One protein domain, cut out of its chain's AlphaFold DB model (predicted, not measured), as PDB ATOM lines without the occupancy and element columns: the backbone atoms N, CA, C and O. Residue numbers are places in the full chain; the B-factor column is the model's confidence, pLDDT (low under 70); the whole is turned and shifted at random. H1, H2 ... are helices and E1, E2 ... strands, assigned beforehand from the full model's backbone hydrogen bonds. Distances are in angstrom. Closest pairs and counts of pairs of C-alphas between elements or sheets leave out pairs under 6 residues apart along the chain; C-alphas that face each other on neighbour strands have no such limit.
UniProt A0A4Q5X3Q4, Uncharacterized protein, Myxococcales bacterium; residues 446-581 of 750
ATOM      1  N   ASP A 446     145.439 128.534 140.133       92.19
ATOM      2  CA  ASP A 446     144.701 127.268 140.233       92.19
ATOM      3  C   ASP A 446     143.286 127.409 139.643       92.19
ATOM      4  O   ASP A 446     142.252 127.303 140.312       92.19
ATOM      5  N   GLY A 447     143.242 127.692 138.340       91.19
ATOM      6  CA  GLY A 447     141.988 127.831 137.601       91.19
ATOM      7  C   GLY A 447     141.209 126.519 137.486       91.19
ATOM      8  O   GLY A 447     139.987 126.548 137.380       91.19
ATOM      9  N   LYS A 448     141.882 125.361 137.555       92.75
ATOM     10  CA  LYS A 448     141.243 124.044 137.388       92.75
ATOM     11  C   LYS A 448     140.336 123.691 138.563       92.75
ATOM     12  O   LYS A 448     139.219 123.232 138.327       92.75
ATOM     13  N   ALA A 449     140.779 123.923 139.801       90.81
ATOM     14  CA  ALA A 449     139.940 123.682 140.973       90.81
ATOM     15  C   ALA A 449     138.723 124.621 140.988       90.81
ATOM     16  O   ALA A 449     137.592 124.166 141.158       90.81
ATOM     17  N   ALA A 450     138.942 125.916 140.726       91.75
ATOM     18  CA  ALA A 450     137.865 126.902 140.643       91.75
ATOM     19  C   ALA A 450     136.839 126.550 139.550       91.75
ATOM     20  O   ALA A 450     135.631 126.637 139.785       91.75
ATOM     21  N   LEU A 451     137.311 126.103 138.380       93.62
ATOM     22  CA  LEU A 451     136.468 125.639 137.281       93.62
ATOM     23  C   LEU A 451     135.649 124.403 137.666       93.62
ATOM     24  O   LEU A 451     134.437 124.393 137.461       93.62
ATOM     25  N   PHE A 452     136.281 123.377 138.240       93.31
ATOM     26  CA  PHE A 452     135.587 122.152 138.636       93.31
ATOM     27  C   PHE A 452     134.472 122.435 139.649       93.31
ATOM     28  O   PHE A 452     133.351 121.953 139.497       93.31
ATOM     29  N   GLU A 453     134.752 123.253 140.665       93.00
ATOM     30  CA  GLU A 453     133.757 123.630 141.669       93.00
ATOM     31  C   GLU A 453     132.612 124.463 141.076       93.00
ATOM     32  O   GLU A 453     131.458 124.291 141.482       93.00
ATOM     33  N   PHE A 454     132.908 125.327 140.099       95.50
ATOM     34  CA  PHE A 454     131.894 126.063 139.345       95.50
ATOM     35  C   PHE A 454     130.990 125.115 138.545       95.50
ATOM     36  O   PHE A 454     129.767 125.134 138.702       95.50
ATOM     37  N   GLU A 455     131.584 124.249 137.718       96.00
ATOM     38  CA  GLU A 455     130.833 123.309 136.886       96.00
ATOM     39  C   GLU A 455     129.981 122.365 137.759       96.00
ATOM     40  O   GLU A 455     128.804 122.134 137.479       96.00
ATOM     41  N   GLN A 456     130.541 121.879 138.871       95.94
ATOM     42  CA  GLN A 456     129.845 121.018 139.825       95.94
ATOM     43  C   GLN A 456     128.714 121.742 140.558       95.94
ATOM     44  O   GLN A 456     127.631 121.179 140.725       95.94
ATOM     45  N   GLY A 457     128.945 122.979 141.001       96.25
ATOM     46  CA  GLY A 457     127.932 123.784 141.675       96.25
ATOM     47  C   GLY A 457     126.725 124.045 140.779       96.25
ATOM     48  O   GLY A 457     125.594 123.816 141.209       96.25
ATOM     49  N   LEU A 458     126.964 124.443 139.526       97.12
ATOM     50  CA  LEU A 458     125.897 124.667 138.551       97.12
ATOM     51  C   LEU A 458     125.171 123.362 138.193       97.12
ATOM     52  O   LEU A 458     123.943 123.319 138.219       97.12
ATOM     53  N   ALA A 459     125.909 122.277 137.934       96.62
ATOM     54  CA  ALA A 459     125.320 120.982 137.589       96.62
ATOM     55  C   ALA A 459     124.394 120.430 138.689       96.62
ATOM     56  O   ALA A 459     123.348 119.868 138.367       96.62
ATOM     57  N   ARG A 460     124.739 120.625 139.973       96.50
ATOM     58  CA  ARG A 460     123.868 120.263 141.108       96.50
ATOM     59  C   ARG A 460     122.599 121.109 141.157       96.50
ATOM     60  O   ARG A 460     121.531 120.588 141.446       96.50
ATOM     61  N   LYS A 461     122.691 122.415 140.881       95.75
ATOM     62  CA  LYS A 461     121.514 123.303 140.872       95.75
ATOM     63  C   LYS A 461     120.523 122.942 139.767       95.75
ATOM     64  O   LYS A 461     119.328 123.143 139.944       95.75
ATOM     65  N   LEU A 462     121.016 122.391 138.661       96.00
ATOM     66  CA  LEU A 462     120.208 121.968 137.515       96.00
ATOM     67  C   LEU A 462     119.740 120.507 137.603       96.00
ATOM     68  O   LEU A 462     119.005 120.064 136.730       96.00
ATOM     69  N   GLU A 463     120.139 119.752 138.629       95.31
ATOM     70  CA  GLU A 463     119.805 118.325 138.767       95.31
ATOM     71  C   GLU A 463     118.304 118.060 138.925       95.31
ATOM     72  O   GLU A 463     117.818 117.013 138.507       95.31
ATOM     73  N   ALA A 464     117.564 119.022 139.477       91.12
ATOM     74  CA  ALA A 464     116.114 118.930 139.620       91.12
ATOM     75  C   ALA A 464     115.358 119.085 138.286       91.12
ATOM     76  O   ALA A 464     114.155 118.831 138.236       91.12
ATOM     77  N   LEU A 465     116.028 119.521 137.213       92.94
ATOM     78  CA  LEU A 465     115.385 119.694 135.916       92.94
ATOM     79  C   LEU A 465     115.283 118.356 135.169       92.94
ATOM     80  O   LEU A 465     116.235 117.571 135.161       92.94
ATOM     81  N   PRO A 466     114.155 118.092 134.488       89.31
ATOM     82  CA  PRO A 466     113.998 116.881 133.697       89.31
ATOM     83  C   PRO A 466     114.990 116.855 132.524       89.31
ATOM     84  O   PRO A 466     115.251 117.868 131.877       89.31
ATOM     85  N   ALA A 467     115.489 115.656 132.195       78.44
ATOM     86  CA  ALA A 467     116.462 115.444 131.115       78.44
ATOM     87  C   ALA A 467     115.946 115.841 129.716       78.44
ATOM     88  O   ALA A 467     116.737 116.023 128.793       78.44
ATOM     89  N   ARG A 468     114.623 115.955 129.548       80.81
ATOM     90  CA  ARG A 468     113.985 116.515 128.353       80.81
ATOM     91  C   ARG A 468     113.458 117.896 128.715       80.81
ATOM     92  O   ARG A 468     112.458 117.993 129.417       80.81
ATOM     93  N   SER A 469     114.138 118.933 128.249       80.81
ATOM     94  CA  SER A 469     113.762 120.319 128.523       80.81
ATOM     95  C   SER A 469     112.977 120.886 127.340       80.81
ATOM     96  O   SER A 469     113.521 121.010 126.244       80.81
ATOM     97  N   GLY A 470     111.697 121.196 127.534       89.75
ATOM     98  CA  GLY A 470     110.948 122.052 126.620       89.75
ATOM     99  C   GLY A 470     111.290 123.537 126.833       89.75
ATOM    100  O   GLY A 470     112.144 123.876 127.657       89.75
ATOM    101  N   PRO A 471     110.638 124.451 126.091       89.81
ATOM    102  CA  PRO A 471     110.898 125.890 126.193       89.81
ATOM    103  C   PRO A 471     110.718 126.454 127.610       89.81
ATOM    104  O   PRO A 471     111.507 127.289 128.042       89.81
ATOM    105  N   ASN A 472     109.720 125.970 128.356       89.25
ATOM    106  CA  ASN A 472     109.470 126.418 129.728       89.25
ATOM    107  C   ASN A 472     110.604 125.992 130.668       89.25
ATOM    108  O   ASN A 472     111.071 126.785 131.481       89.25
ATOM    109  N   GLU A 473     111.092 124.762 130.515       94.12
ATOM    110  CA  GLU A 473     112.211 124.230 131.285       94.12
ATOM    111  C   GLU A 473     113.517 124.970 130.974       94.12
ATOM    112  O   GLU A 473     114.333 125.151 131.876       94.12
ATOM    113  N   LEU A 474     113.711 125.445 129.735       95.31
ATOM    114  CA  LEU A 474     114.846 126.303 129.376       95.31
ATOM    115  C   LEU A 474     114.777 127.656 130.092       95.31
ATOM    116  O   LEU A 474     115.780 128.087 130.657       95.31
ATOM    117  N   SER A 475     113.604 128.288 130.157       94.12
ATOM    118  CA  SER A 475     113.420 129.519 130.936       94.12
ATOM    119  C   SER A 475     113.698 129.290 132.427       94.12
ATOM    120  O   SER A 475     114.385 130.087 133.068       94.12
ATOM    121  N   THR A 476     113.245 128.165 132.992       94.00
ATOM    122  CA  THR A 476     113.573 127.785 134.376       94.00
ATOM    123  C   THR A 476     115.077 127.552 134.561       94.00
ATOM    124  O   THR A 476     115.661 128.050 135.525       94.00
ATOM    125  N   ALA A 477     115.735 126.852 133.630       96.06
ATOM    126  CA  ALA A 477     117.181 126.632 133.650       96.06
ATOM    127  C   ALA A 477     117.964 127.950 133.583       96.06
ATOM    128  O   ALA A 477     118.943 128.122 134.317       96.06
ATOM    129  N   ALA A 478     117.512 128.895 132.754       96.25
ATOM    130  CA  ALA A 478     118.075 130.234 132.654       96.25
ATOM    131  C   ALA A 478     117.974 130.980 133.991       96.25
ATOM    132  O   ALA A 478     118.982 131.498 134.466       96.25
ATOM    133  N   MET A 479     116.812 130.954 134.652       94.38
ATOM    134  CA  MET A 479     116.607 131.582 135.967       94.38
ATOM    135  C   MET A 479     117.478 130.965 137.072       94.38
ATOM    136  O   MET A 479     118.113 131.690 137.843       94.38
ATOM    137  N   ILE A 480     117.563 129.630 137.134       95.19
ATOM    138  CA  ILE A 480     118.444 128.921 138.078       95.19
ATOM    139  C   ILE A 480     119.905 129.319 137.839       95.19
ATOM    140  O   ILE A 480     120.643 129.608 138.786       95.19
ATOM    141  N   THR A 481     120.315 129.370 136.571       97.19
ATOM    142  CA  THR A 481     121.677 129.737 136.170       97.19
ATOM    143  C   THR A 481     121.979 131.199 136.501       97.19
ATOM    144  O   THR A 481     123.034 131.484 137.058       97.19
ATOM    145  N   ALA A 482     121.047 132.117 136.246       95.94
ATOM    146  CA  ALA A 482     121.156 133.540 136.563       95.94
ATOM    147  C   ALA A 482     121.412 133.784 138.061       95.94
ATOM    148  O   ALA A 482     122.339 134.505 138.451       95.94
ATOM    149  N   ARG A 483     120.627 133.110 138.911       94.81
ATOM    150  CA  ARG A 483     120.800 133.108 140.367       94.81
ATOM    151  C   ARG A 483     122.163 132.553 140.768       94.81
ATOM    152  O   ARG A 483     122.886 133.198 141.524       94.81
ATOM    153  N   TYR A 484     122.534 131.395 140.227       96.56
ATOM    154  CA  TYR A 484     123.823 130.775 140.524       96.56
ATOM    155  C   TYR A 484     125.000 131.682 140.140       96.56
ATOM    156  O   TYR A 484     125.899 131.884 140.951       96.56
ATOM    157  N   LEU A 485     124.976 132.282 138.947       97.06
ATOM    158  CA  LEU A 485     126.015 133.203 138.483       97.06
ATOM    159  C   LEU A 485     126.132 134.441 139.388       97.06
ATOM    160  O   LEU A 485     127.242 134.905 139.649       97.06
ATOM    161  N   THR A 486     125.009 134.944 139.905       94.81
ATOM    162  CA  THR A 486     124.974 136.097 140.822       94.81
ATOM    163  C   THR A 486     125.587 135.779 142.191       94.81
ATOM    164  O   THR A 486     126.209 136.647 142.801       94.81
ATOM    165  N   GLU A 487     125.451 134.540 142.669       93.94
ATOM    166  CA  GLU A 487     125.923 134.113 143.992       93.94
ATOM    167  C   GLU A 487     127.342 133.508 143.966       93.94
ATOM    168  O   GLU A 487     128.076 133.607 144.953       93.94
ATOM    169  N   ALA A 488     127.749 132.880 142.857       95.50
ATOM    170  CA  ALA A 488     128.965 132.074 142.813       95.50
ATOM    171  C   ALA A 488     130.256 132.920 142.910       95.50
ATOM    172  O   ALA A 488     130.322 134.010 142.341       95.50
ATOM    173  N   PRO A 489     131.323 132.433 143.579       92.50
ATOM    174  CA  PRO A 489     132.425 133.288 144.043       92.50
ATOM    175  C   PRO A 489     133.182 134.032 142.938       92.50
ATOM    176  O   PRO A 489     133.549 135.184 143.105       92.50
ATOM    177  N   VAL A 490     133.370 133.428 141.764       94.69
ATOM    178  CA  VAL A 490     134.059 134.105 140.650       94.69
ATOM    179  C   VAL A 490     133.105 135.018 139.881       94.69
ATOM    180  O   VAL A 490     133.408 136.189 139.653       94.69
ATOM    181  N   SER A 491     131.931 134.508 139.504       96.31
ATOM    182  CA  SER A 491     130.985 135.230 138.654       96.31
ATOM    183  C   SER A 491     130.293 136.387 139.375       96.31
ATOM    184  O   SER A 491     130.045 137.401 138.735       96.31
ATOM    185  N   ARG A 492     130.074 136.326 140.697       95.38
ATOM    186  CA  ARG A 492     129.425 137.399 141.483       95.38
ATOM    187  C   ARG A 492     130.112 138.762 141.386       95.38
ATOM    188  O   ARG A 492     129.492 139.788 141.657       95.38
ATOM    189  N   HIS A 493     131.397 138.799 141.024       95.44
ATOM    190  CA  HIS A 493     132.108 140.055 140.761       95.44
ATOM    191  C   HIS A 493     131.612 140.759 139.504       95.44
ATOM    192  O   HIS A 493     131.739 141.968 139.405       95.44
ATOM    193  N   PHE A 494     130.994 140.022 138.592       96.31
ATOM    194  CA  PHE A 494     130.421 140.520 137.348       96.31
ATOM    195  C   PHE A 494     128.890 140.560 137.396       96.31
ATOM    196  O   PHE A 494     128.256 140.696 136.360       96.31
ATOM    197  N   ALA A 495     128.284 140.433 138.582       91.25
ATOM    198  CA  ALA A 495     126.848 140.608 138.769       91.25
ATOM    199  C   ALA A 495     126.419 142.061 138.448       91.25
ATOM    200  O   ALA A 495     127.207 142.989 138.654       91.25
ATOM    201  N   PRO A 496     125.175 142.285 137.987       92.31
ATOM    202  CA  PRO A 496     124.056 141.340 137.990       92.31
ATOM    203  C   PRO A 496     124.033 140.417 136.763       92.31
ATOM    204  O   PRO A 496     124.589 140.743 135.719       92.31
ATOM    205  N   PHE A 497     123.355 139.273 136.883       94.25
ATOM    206  CA  PHE A 497     123.057 138.364 135.767       94.25
ATOM    207  C   PHE A 497     121.555 138.368 135.459       94.25
ATOM    208  O   PHE A 497     120.911 137.330 135.437       94.25
ATOM    209  N   ASP A 498     121.007 139.548 135.194       91.56
ATOM    210  CA  ASP A 498     119.575 139.895 135.105       91.56
ATOM    211  C   ASP A 498     118.844 139.473 133.811       91.56
ATOM    212  O   ASP A 498     117.833 140.074 133.455       91.56
ATOM    213  N   LEU A 499     119.369 138.484 133.080       93.25
ATOM    214  CA  LEU A 499     118.872 138.050 131.763       93.25
ATOM    215  C   LEU A 499     118.809 139.159 130.691       93.25
ATOM    216  O   LEU A 499     118.212 138.975 129.637       93.25
ATOM    217  N   SER A 500     119.481 140.297 130.890       90.62
ATOM    218  CA  SER A 500     119.645 141.298 129.828       90.62
ATOM    219  C   SER A 500     120.726 140.896 128.819       90.62
ATOM    220  O   SER A 500     121.617 140.091 129.116       90.62
ATOM    221  N   LEU A 501     120.726 141.527 127.638       90.50
ATOM    222  CA  LEU A 501     121.818 141.373 126.661       90.50
ATOM    223  C   LEU A 501     123.183 141.755 127.241       90.50
ATOM    224  O   LEU A 501     124.190 141.120 126.929       90.50
ATOM    225  N   PHE A 502     123.231 142.755 128.125       89.81
ATOM    226  CA  PHE A 502     124.476 143.175 128.774       89.81
ATOM    227  C   PHE A 502     125.075 142.075 129.645       89.81
ATOM    228  O   PHE A 502     126.299 141.968 129.765       89.81
ATOM    229  N   SER A 503     124.228 141.219 130.213       93.00
ATOM    230  CA  SER A 503     124.689 140.103 131.027       93.00
ATOM    231  C   SER A 503     125.405 139.015 130.219       93.00
ATOM    232  O   SER A 503     126.201 138.279 130.799       93.00
ATOM    233  N   ILE A 504     125.245 138.956 128.887       95.12
ATOM    234  CA  ILE A 504     126.034 138.050 128.033       95.12
ATOM    235  C   ILE A 504     127.512 138.459 128.036       95.12
ATOM    236  O   ILE A 504     128.382 137.602 128.163       95.12
ATOM    237  N   SER A 505     127.821 139.760 127.975       94.19
ATOM    238  CA  SER A 505     129.213 140.239 128.062       94.19
ATOM    239  C   SER A 505     129.833 139.941 129.430       94.19
ATOM    240  O   SER A 505     130.994 139.547 129.522       94.19
ATOM    241  N   ARG A 506     129.050 140.080 130.509       96.25
ATOM    242  CA  ARG A 506     129.483 139.731 131.874       96.25
ATOM    243  C   ARG A 506     129.739 138.230 132.005       96.25
ATOM    244  O   ARG A 506     130.737 137.824 132.602       96.25
ATOM    245  N   LEU A 507     128.873 137.414 131.400       97.31
ATOM    246  CA  LEU A 507     129.044 135.969 131.326       97.31
ATOM    247  C   LEU A 507     130.304 135.593 130.541       97.31
ATOM    248  O   LEU A 507     131.086 134.779 131.026       97.31
ATOM    249  N   ASP A 508     130.539 136.202 129.378       97.00
ATOM    250  CA  ASP A 508     131.733 135.939 128.573       97.00
ATOM    251  C   ASP A 508     133.017 136.192 129.370       97.00
ATOM    252  O   ASP A 508     133.907 135.339 129.395       97.00
ATOM    253  N   VAL A 509     133.079 137.309 130.103       96.50
ATOM    254  CA  VAL A 509     134.207 137.644 130.983       96.50
ATOM    255  C   VAL A 509     134.372 136.623 132.109       96.50
ATOM    256  O   VAL A 509     135.478 136.116 132.310       96.50
ATOM    257  N   ALA A 510     133.292 136.272 132.815       96.94
ATOM    258  CA  ALA A 510     133.347 135.290 133.897       96.94
ATOM    259  C   ALA A 510     133.849 133.921 133.401       96.94
ATOM    260  O   ALA A 510     134.722 133.312 134.023       96.94
ATOM    261  N   LEU A 511     133.358 133.465 132.244       96.56
ATOM    262  CA  LEU A 511     133.822 132.230 131.608       96.56
ATOM    263  C   LEU A 511     135.269 132.345 131.123       96.56
ATOM    264  O   LEU A 511     136.022 131.385 131.244       96.56
ATOM    265  N   GLY A 512     135.692 133.512 130.638       95.69
ATOM    266  CA  GLY A 512     137.069 133.747 130.196       95.69
ATOM    267  C   GLY A 512     138.092 133.614 131.316       95.69
ATOM    268  O   GLY A 512     139.208 133.161 131.074       95.69
ATOM    269  N   LEU A 513     137.704 133.952 132.548       95.31
ATOM    270  CA  LEU A 513     138.531 133.725 133.731       95.31
ATOM    271  C   LEU A 513     138.556 132.249 134.142       95.31
ATOM    272  O   LEU A 513     139.626 131.721 134.437       95.31
ATOM    273  N   LEU A 514     137.401 131.578 134.141       94.94
ATOM    274  CA  LEU A 514     137.275 130.182 134.580       94.94
ATOM    275  C   LEU A 514     137.896 129.178 133.592       94.94
ATOM    276  O   LEU A 514     138.499 128.197 134.015       94.94
ATOM    277  N   TYR A 515     137.790 129.426 132.285       93.19
ATOM    278  CA  TYR A 515     138.222 128.505 131.223       93.19
ATOM    279  C   TYR A 515     139.594 128.861 130.615       93.19
ATOM    280  O   TYR A 515     139.977 128.308 129.585       93.19
ATOM    281  N   ARG A 516     140.373 129.747 131.255       87.38
ATOM    282  CA  ARG A 516     141.674 130.231 130.742       87.38
ATOM    283  C   ARG A 516     142.743 129.133 130.592       87.38
ATOM    284  O   ARG A 516     143.641 129.272 129.776       87.38
ATOM    285  N   GLY A 517     142.663 128.052 131.371       81.94
ATOM    286  CA  GLY A 517     143.702 127.013 131.482       81.94
ATOM    287  C   GLY A 517     143.571 125.817 130.532       81.94
ATOM    288  O   GLY A 517     144.135 124.758 130.816       81.94
ATOM    289  N   GLY A 518     142.806 125.957 129.448       75.81
ATOM    290  CA  GLY A 518     142.493 124.857 128.541       75.81
ATOM    291  C   GLY A 518     141.382 123.951 129.073       75.81
ATOM    292  O   GLY A 518     141.114 123.848 130.271       75.81
ATOM    293  N   VAL A 519     140.696 123.302 128.141       76.50
ATOM    294  CA  VAL A 519     139.450 122.594 128.410       76.50
ATOM    295  C   VAL A 519     139.738 121.097 128.530       76.50
ATOM    296  O   VAL A 519     140.266 120.486 127.605       76.50
ATOM    297  N   GLY A 520     139.390 120.490 129.670       76.25
ATOM    298  CA  GLY A 520     139.454 119.029 129.848       76.25
ATOM    299  C   GLY A 520     138.475 118.272 128.928       76.25
ATOM    300  O   GLY A 520     137.676 118.903 128.237       76.25
ATOM    301  N   PRO A 521     138.459 116.928 128.913       78.94
ATOM    302  CA  PRO A 521     137.493 116.165 128.114       78.94
ATOM    303  C   PRO A 521     136.039 116.505 128.487       78.94
ATOM    304  O   PRO A 521     135.760 116.946 129.603       78.94
ATOM    305  N   ARG A 522     135.099 116.312 127.549       74.38
ATOM    306  CA  ARG A 522     133.662 116.465 127.832       74.38
ATOM    307  C   ARG A 522     133.239 115.442 128.889       74.38
ATOM    308  O   ARG A 522     133.405 114.243 128.691       74.38
ATOM    309  N   THR A 523     132.665 115.931 129.980       88.44
ATOM    310  CA  THR A 523     132.059 115.132 131.051       88.44
ATOM    311  C   THR A 523     130.541 115.323 131.041       88.44
ATOM    312  O   THR A 523     130.042 116.303 130.488       88.44
ATOM    313  N   GLU A 524     129.788 114.420 131.674       88.75
ATOM    314  CA  GLU A 524     128.333 114.580 131.860       88.75
ATOM    315  C   GLU A 524     127.990 115.900 132.573       88.75
ATOM    316  O   GLU A 524     127.071 116.625 132.195       88.75
ATOM    317  N   LEU A 525     128.808 116.253 133.562       92.25
ATOM    318  CA  LEU A 525     128.737 117.510 134.296       92.25
ATOM    319  C   LEU A 525     128.858 118.723 133.362       92.25
ATOM    320  O   LEU A 525     128.069 119.660 133.484       92.25
ATOM    321  N   ARG A 526     129.728 118.671 132.344       92.00
ATOM    322  CA  ARG A 526     129.804 119.736 131.336       92.00
ATOM    323  C   ARG A 526     128.562 119.816 130.450       92.00
ATOM    324  O   ARG A 526     128.187 120.915 130.058       92.00
ATOM    325  N   THR A 527     127.892 118.702 130.157       93.88
ATOM    326  CA  THR A 527     126.612 118.734 129.427       93.88
ATOM    327  C   THR A 527     125.542 119.491 130.217       93.88
ATOM    328  O   THR A 527     124.828 120.305 129.636       93.88
ATOM    329  N   ARG A 528     125.465 119.309 131.546       95.44
ATOM    330  CA  ARG A 528     124.547 120.092 132.402       95.44
ATOM    331  C   ARG A 528     124.943 121.569 132.489       95.44
ATOM    332  O   ARG A 528     124.080 122.437 132.449       95.44
ATOM    333  N   VAL A 529     126.240 121.869 132.561       96.06
ATOM    334  CA  VAL A 529     126.738 123.257 132.508       96.06
ATOM    335  C   VAL A 529     126.374 123.919 131.181       96.06
ATOM    336  O   VAL A 529     125.900 125.053 131.176       96.06
ATOM    337  N   LEU A 530     126.529 123.202 130.066       96.25
ATOM    338  CA  LEU A 530     126.106 123.661 128.747       96.25
ATOM    339  C   LEU A 530     124.592 123.908 128.696       96.25
ATOM    340  O   LEU A 530     124.185 124.923 128.137       96.25
ATOM    341  N   LEU A 531     123.779 123.036 129.308       96.06
ATOM    342  CA  LEU A 531     122.334 123.249 129.438       96.06
ATOM    343  C   LEU A 531     122.037 124.591 130.124       96.06
ATOM    344  O   LEU A 531     121.339 125.422 129.554       96.06
ATOM    345  N   GLY A 532     122.603 124.825 131.312       97.19
ATOM    346  CA  GLY A 532     122.355 126.049 132.079       97.19
ATOM    347  C   GLY A 532     122.833 127.320 131.379       97.19
ATOM    348  O   GLY A 532     122.068 128.265 131.206       97.19
ATOM    349  N   LEU A 533     124.094 127.343 130.939       97.81
ATOM    350  CA  LEU A 533     124.698 128.522 130.308       97.81
ATOM    351  C   LEU A 533     124.116 128.811 128.913       97.81
ATOM    352  O   LEU A 533     123.930 129.974 128.542       97.81
ATOM    353  N   GLY A 534     123.806 127.766 128.140       97.44
ATOM    354  CA  GLY A 534     123.136 127.888 126.845       97.44
ATOM    355  C   GLY A 534     121.696 128.378 126.990       97.44
ATOM    356  O   GLY A 534     121.293 129.295 126.280       97.44
ATOM    357  N   ALA A 535     120.948 127.858 127.970       97.31
ATOM    358  CA  ALA A 535     119.609 128.351 128.285       97.31
ATOM    359  C   ALA A 535     119.640 129.812 128.754       97.31
ATOM    360  O   ALA A 535     118.859 130.619 128.269       97.31
ATOM    361  N   TYR A 536     120.582 130.174 129.634       97.62
ATOM    362  CA  TYR A 536     120.766 131.548 130.109       97.62
ATOM    363  C   TYR A 536     121.016 132.534 128.962       97.62
ATOM    364  O   TYR A 536     120.298 133.520 128.819       97.62
ATOM    365  N   SER A 537     122.015 132.254 128.118       96.94
ATOM    366  CA  SER A 537     122.348 133.119 126.978       96.94
ATOM    367  C   SER A 537     121.218 133.189 125.951       96.94
ATOM    368  O   SER A 537     120.916 134.270 125.447       96.94
ATOM    369  N   GLY A 538     120.556 132.066 125.671       96.19
ATOM    370  CA  GLY A 538     119.405 132.043 124.782       96.19
ATOM    371  C   GLY A 538     118.210 132.807 125.331       96.19
ATOM    372  O   GLY A 538     117.568 133.523 124.575       96.19
ATOM    373  N   GLU A 539     117.953 132.746 126.635       95.62
ATOM    374  CA  GLU A 539     116.876 133.504 127.268       95.62
ATOM    375  C   GLU A 539     117.146 135.016 127.230       95.62
ATOM    376  O   GLU A 539     116.233 135.776 126.910       95.62
ATOM    377  N   CYS A 540     118.403 135.456 127.413       94.12
ATOM    378  CA  CYS A 540     118.788 136.856 127.186       94.12
ATOM    379  C   CYS A 540     118.432 137.325 125.765       94.12
ATOM    380  O   CYS A 540     117.883 138.411 125.571       94.12
ATOM    381  N   LEU A 541     118.752 136.507 124.757       93.69
ATOM    382  CA  LEU A 541     118.483 136.810 123.350       93.69
ATOM    383  C   LEU A 541     116.978 136.767 123.056       93.69
ATOM    384  O   LEU A 541     116.437 137.667 122.415       93.69
ATOM    385  N   ARG A 542     116.277 135.760 123.575       93.38
ATOM    386  CA  ARG A 542     114.836 135.581 123.405       93.38
ATOM    387  C   ARG A 542     114.064 136.782 123.936       93.38
ATOM    388  O   ARG A 542     113.207 137.305 123.230       93.38
ATOM    389  N   GLN A 543     114.392 137.253 125.137       89.75
ATOM    390  CA  GLN A 543     113.741 138.421 125.735       89.75
ATOM    391  C   GLN A 543     114.033 139.702 124.952       89.75
ATOM    392  O   GLN A 543     113.124 140.491 124.701       89.75
ATOM    393  N   ALA A 544     115.279 139.902 124.522       86.81
ATOM    394  CA  ALA A 544     115.677 141.132 123.847       86.81
ATOM    395  C   ALA A 544     115.134 141.268 122.418       86.81
ATOM    396  O   ALA A 544     114.792 142.372 121.991       86.81
ATOM    397  N   TYR A 545     115.025 140.155 121.686       88.06
ATOM    398  CA  TYR A 545     114.537 140.144 120.301       88.06
ATOM    399  C   TYR A 545     113.100 139.629 120.173       88.06
ATOM    400  O   TYR A 545     112.654 139.383 119.054       88.06
ATOM    401  N   ALA A 546     112.372 139.491 121.290       87.75
ATOM    402  CA  ALA A 546     111.027 138.908 121.336       87.75
ATOM    403  C   ALA A 546     110.946 137.580 120.556       87.75
ATOM    404  O   ALA A 546     110.054 137.376 119.734       87.75
ATOM    405  N   GLY A 547     111.953 136.730 120.754       92.56
ATOM    406  CA  GLY A 547     112.120 135.492 120.012       92.56
ATOM    407  C   GLY A 547     111.385 134.301 120.618       92.56
ATOM    408  O   GLY A 547     110.836 134.355 121.723       92.56
ATOM    409  N   GLU A 548     111.456 133.186 119.903       95.44
ATOM    410  CA  GLU A 548     110.928 131.889 120.312       95.44
ATOM    411  C   GLU A 548     112.023 130.823 120.243       95.44
ATOM    412  O   GLU A 548     112.915 130.869 119.394       95.44
ATOM    413  N   TRP A 549     111.960 129.859 121.163       96.88
ATOM    414  CA  TRP A 549     112.829 128.687 121.132       96.88
ATOM    415  C   TRP A 549     112.349 127.717 120.055       96.88
ATOM    416  O   TRP A 549     111.224 127.222 120.123       96.88
ATOM    417  N   LEU A 550     113.226 127.395 119.106       96.25
ATOM    418  CA  LEU A 550     112.978 126.437 118.036       96.25
ATOM    419  C   LEU A 550     114.014 125.307 118.051       96.25
ATOM    420  O   LEU A 550     115.134 125.444 118.547       96.25
ATOM    421  N   GLY A 551     113.630 124.167 117.474       93.62
ATOM    422  CA  GLY A 551     114.433 122.945 117.434       93.62
ATOM    423  C   GLY A 551     113.950 121.862 118.404       93.62
ATOM    424  O   GLY A 551     113.070 122.069 119.235       93.62
ATOM    425  N   GLY A 552     114.504 120.657 118.263       86.19
ATOM    426  CA  GLY A 552     114.148 119.517 119.106       86.19
ATOM    427  C   GLY A 552     115.002 119.449 120.370       86.19
ATOM    428  O   GLY A 552     116.225 119.407 120.277       86.19
ATOM    429  N   ALA A 553     114.362 119.314 121.535       83.50
ATOM    430  CA  ALA A 553     115.009 119.191 122.850       83.50
ATOM    431  C   ALA A 553     116.002 118.016 122.991       83.50
ATOM    432  O   ALA A 553     116.750 117.941 123.961       83.50
ATOM    433  N   VAL A 554     115.995 117.075 122.041       86.94
ATOM    434  CA  VAL A 554     116.882 115.902 122.036       86.94
ATOM    435  C   VAL A 554     118.332 116.283 121.709       86.94
ATOM    436  O   VAL A 554     119.250 115.615 122.176       86.94
ATOM    437  N   ASP A 555     118.553 117.351 120.937       92.38
ATOM    438  CA  ASP A 555     119.889 117.817 120.549       92.38
ATOM    439  C   ASP A 555     120.037 119.303 120.893       92.38
ATOM    440  O   ASP A 555     119.641 120.174 120.116       92.38
ATOM    441  N   LEU A 556     120.624 119.585 122.066       93.88
ATOM    442  CA  LEU A 556     120.825 120.953 122.560       93.88
ATOM    443  C   LEU A 556     121.522 121.845 121.528       93.88
ATOM    444  O   LEU A 556     121.205 123.022 121.428       93.88
ATOM    445  N   LEU A 557     122.437 121.300 120.720       96.00
ATOM    446  CA  LEU A 557     123.197 122.083 119.744       96.00
ATOM    447  C   LEU A 557     122.360 122.531 118.538       96.00
ATOM    448  O   LEU A 557     122.807 123.398 117.789       96.00
ATOM    449  N   ARG A 558     121.169 121.951 118.339       95.50
ATOM    450  CA  ARG A 558     120.200 122.360 117.307       95.50
ATOM    451  C   ARG A 558     119.143 123.328 117.828       95.50
ATOM    452  O   ARG A 558     118.375 123.859 117.024       95.50
ATOM    453  N   LEU A 559     119.079 123.531 119.143       96.12
ATOM    454  CA  LEU A 559     118.198 124.532 119.723       96.12
ATOM    455  C   LEU A 559     118.720 125.924 119.384       96.12
ATOM    456  O   LEU A 559     119.901 126.234 119.565       96.12
ATOM    457  N   HIS A 560     117.814 126.755 118.896       96.44
ATOM    458  CA  HIS A 560     118.095 128.121 118.495       96.44
ATOM    459  C   HIS A 560     116.934 129.030 118.893       96.44
ATOM    460  O   HIS A 560     115.834 128.567 119.196       96.44
ATOM    461  N   VAL A 561     117.210 130.325 118.939       95.94
ATOM    462  CA  VAL A 561     116.218 131.366 119.201       95.94
ATOM    463  C   VAL A 561     116.005 132.131 117.906       95.94
ATOM    464  O   VAL A 561     116.960 132.711 117.386       95.94
ATOM    465  N   GLU A 562     114.778 132.143 117.392       95.50
ATOM    466  CA  GLU A 562     114.409 132.991 116.252       95.50
ATOM    467  C   GLU A 562     113.594 134.188 116.727       95.50
ATOM    468  O   GLU A 562     112.604 134.030 117.433       95.50
ATOM    469  N   GLY A 563     114.010 135.393 116.343       91.38
ATOM    470  CA  GLY A 563     113.323 136.635 116.690       91.38
ATOM    471  C   GLY A 563     113.761 137.770 115.774       91.38
ATOM    472  O   GLY A 563     114.944 137.911 115.478       91.38
ATOM    473  N   GLN A 564     112.811 138.571 115.284       85.19
ATOM    474  CA  GLN A 564     113.074 139.729 114.408       85.19
ATOM    475  C   GLN A 564     113.900 139.405 113.142       85.19
ATOM    476  O   GLN A 564     114.702 140.215 112.683       85.19
ATOM    477  N   GLY A 565     113.712 138.214 112.564       88.44
ATOM    478  CA  GLY A 565     114.464 137.767 111.383       88.44
ATOM    479  C   GLY A 565     115.924 137.397 111.673       88.44
ATOM    480  O   GLY A 565     116.697 137.180 110.741       88.44
ATOM    481  N   LEU A 566     116.303 137.326 112.950       91.06
ATOM    482  CA  LEU A 566     117.589 136.832 113.417       91.06
ATOM    483  C   LEU A 566     117.415 135.412 113.960       91.06
ATOM    484  O   LEU A 566     116.384 135.082 114.545       91.06
ATOM    485  N   CYS A 567     118.444 134.593 113.775       94.12
ATOM    486  CA  CYS A 567     118.521 133.230 114.284       94.12
ATOM    487  C   CYS A 567     119.797 133.111 115.119       94.12
ATOM    488  O   CYS A 567     120.903 133.295 114.604       94.12
ATOM    489  N   PHE A 568     119.642 132.832 116.409       95.19
ATOM    490  CA  PHE A 568     120.748 132.707 117.353       95.19
ATOM    491  C   PHE A 568     120.907 131.259 117.799       95.19
ATOM    492  O   PHE A 568     119.919 130.615 118.135       95.19
ATOM    493  N   SER A 569     122.137 130.747 117.867       96.50
ATOM    494  CA  SER A 569     122.423 129.358 118.262       96.50
ATOM    495  C   SER A 569     123.144 129.294 119.620       96.50
ATOM    496  O   SER A 569     124.282 128.823 119.688       96.50
ATOM    497  N   PRO A 570     122.503 129.720 120.729       96.44
ATOM    498  CA  PRO A 570     123.173 129.967 122.008       96.44
ATOM    499  C   PRO A 570     123.903 128.737 122.560       96.44
ATOM    500  O   PRO A 570     124.995 128.856 123.104       96.44
ATOM    501  N   PHE A 571     123.361 127.531 122.374       96.50
ATOM    502  CA  PHE A 571     124.031 126.295 122.791       96.50
ATOM    503  C   PHE A 571     125.269 125.975 121.960       96.50
ATOM    504  O   PHE A 571     126.256 125.473 122.495       96.50
ATOM    505  N   ARG A 572     125.243 126.256 120.656       95.94
ATOM    506  CA  ARG A 572     126.405 126.063 119.787       95.94
ATOM    507  C   ARG A 572     127.511 127.041 120.164       95.94
ATOM    508  O   ARG A 572     128.650 126.608 120.334       95.94
ATOM    509  N   ASP A 573     127.155 128.306 120.350       95.88
ATOM    510  CA  ASP A 573     128.091 129.384 120.679       95.88
ATOM    511  C   ASP A 573     128.679 129.176 122.078       95.88
ATOM    512  O   ASP A 573     129.895 129.219 122.270       95.88
ATOM    513  N   MET A 574     127.837 128.807 123.048       96.81
ATOM    514  CA  MET A 574     128.281 128.434 124.386       96.81
ATOM    515  C   MET A 574     129.166 127.190 124.358       96.81
ATOM    516  O   MET A 574     130.210 127.158 124.999       96.81
ATOM    517  N   ASN A 575     128.815 126.162 123.589       95.25
ATOM    518  CA  ASN A 575     129.674 124.991 123.470       95.25
ATOM    519  C   ASN A 575     131.037 125.344 122.843       95.25
ATOM    520  O   ASN A 575     132.059 124.851 123.317       95.25
ATOM    521  N   ALA A 576     131.075 126.215 121.830       94.00
ATOM    522  CA  ALA A 576     132.325 126.709 121.259       94.00
ATOM    523  C   ALA A 576     133.153 127.476 122.305       94.00
ATOM    524  O   ALA A 576     134.343 127.182 122.462       94.00
ATOM    525  N   ARG A 577     132.519 128.355 123.098       94.44
ATOM    526  CA  ARG A 577     133.141 129.051 124.239       94.44
ATOM    527  C   ARG A 577     133.752 128.072 125.231       94.44
ATOM    528  O   ARG A 577     134.927 128.191 125.565       94.44
ATOM    529  N   LEU A 578     132.978 127.079 125.662       93.69
ATOM    530  CA  LEU A 578     133.401 126.095 126.654       93.69
ATOM    531  C   LEU A 578     134.487 125.148 126.138       93.69
ATOM    532  O   LEU A 578     135.208 124.605 126.961       93.69
ATOM    533  N   GLN A 579     134.591 124.914 124.824       92.12
ATOM    534  CA  GLN A 579     135.566 123.990 124.223       92.12
ATOM    535  C   GLN A 579     136.860 124.654 123.761       92.12
ATOM    536  O   GLN A 579     137.919 124.038 123.833       92.12
ATOM    537  N   SER A 580     136.766 125.875 123.247       89.06
ATOM    538  CA  SER A 580     137.866 126.537 122.540       89.06
ATOM    539  C   SER A 580     138.206 127.912 123.103       89.06
ATOM    540  O   SER A 580     139.025 128.614 122.520       89.06
ATOM    541  N   ALA A 581     137.569 128.314 124.210       89.44
ATOM    542  CA  ALA A 581     137.681 129.656 124.777       89.44
ATOM    543  C   ALA A 581     137.419 130.772 123.743       89.44
ATOM    544  O   ALA A 581     137.864 131.906 123.921       89.44
TER     545      ALA A 581
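This is residues 446 to 581 of the 750 residues of an uncharacterized protein of Myxococcales bacterium (UniProt A0A4Q5X3Q4). A small three-stranded sheet at one end of the domain packs on the second half of a long middle helix, H5, and other helices pack round H5. H1 and H2 cross H5 on one side, H6 and the sheet lie on the opposite side, and H4 folds alongside H5 with the short H3 next to H4. The printed part has 136 residues, with named elements in the order H1 H2 H3 H4 H5 E1 E2 E3 H6, and its class is mostly helix. The sheet, ordered E1 E2 E3, is antiparallel; the whole is compact, with a radius of gyration of the C-alphas of 13.7 A and spans of 42 by 28 by 27 A.

Start at the sheet: E1, residues 548 to 550, E2, residues 560 to 563, and E3, residues 566 to 568, form a meander, each strand the antiparallel neighbour of the one before. In the hairpin E1 and E2, find N 548 and O 562 at 2.9 A; in the hairpin E2 and E3, N 561 and O 568 at 2.8 A. H5, residues 524 to 544, is on one face of this sheet, making two layers, helix and sheet; its height over the sheet is 8.4 A, and it runs along the strands, at 2 degrees to E2 on the local plane. H5 is also the hub, touching four helices. H2, residues 471 to 487, touches it about perpendicular at 79 degrees, with the C-alphas of Ala 478 and Tyr 536 closest at 3.9 A. H6, residues 570 to 580, touches it at a steep tilt of 47 degrees, closest at the C-alphas of Gly 534 and Phe 571, 4.4 A. H4, residues 501 to 514, forms a helical hairpin with H5 at a shallow tilt of 24 degrees, closest at the C-alphas of Leu 501 and Cys 540, 5.5 A. H1, residues 447 to 461, touches H5 about perpendicular at 73 degrees, closest at the C-alphas of Ala 459 and Arg 528, 5.3 A. H3, residues 491 to 494, touches H4, closest at the C-alphas of Ser 491 and Ala 510, 5.3 A. Every O i to N i+4 pair is within hydrogen-bond range in H1, H2, H5 and H6, and 9 of 10 in H4; H3 is too short for one.

Find C-alpha 524 at (128.333, 114.580, 131.860); from there H5 runs 30.5 A to Ala 544. H2 measures 24.7 A, H1 21.2 A, H4 20.7 A and H6 15.1 A. H1 begins at C-alpha 447, (141.988, 127.831, 137.601).

The C-alphas of Asp 446 and Gly 565, the two farthest apart, are 43.1 A apart. The printed part has no cut, no link is long, and no printed residue is under 70 in pLDDT.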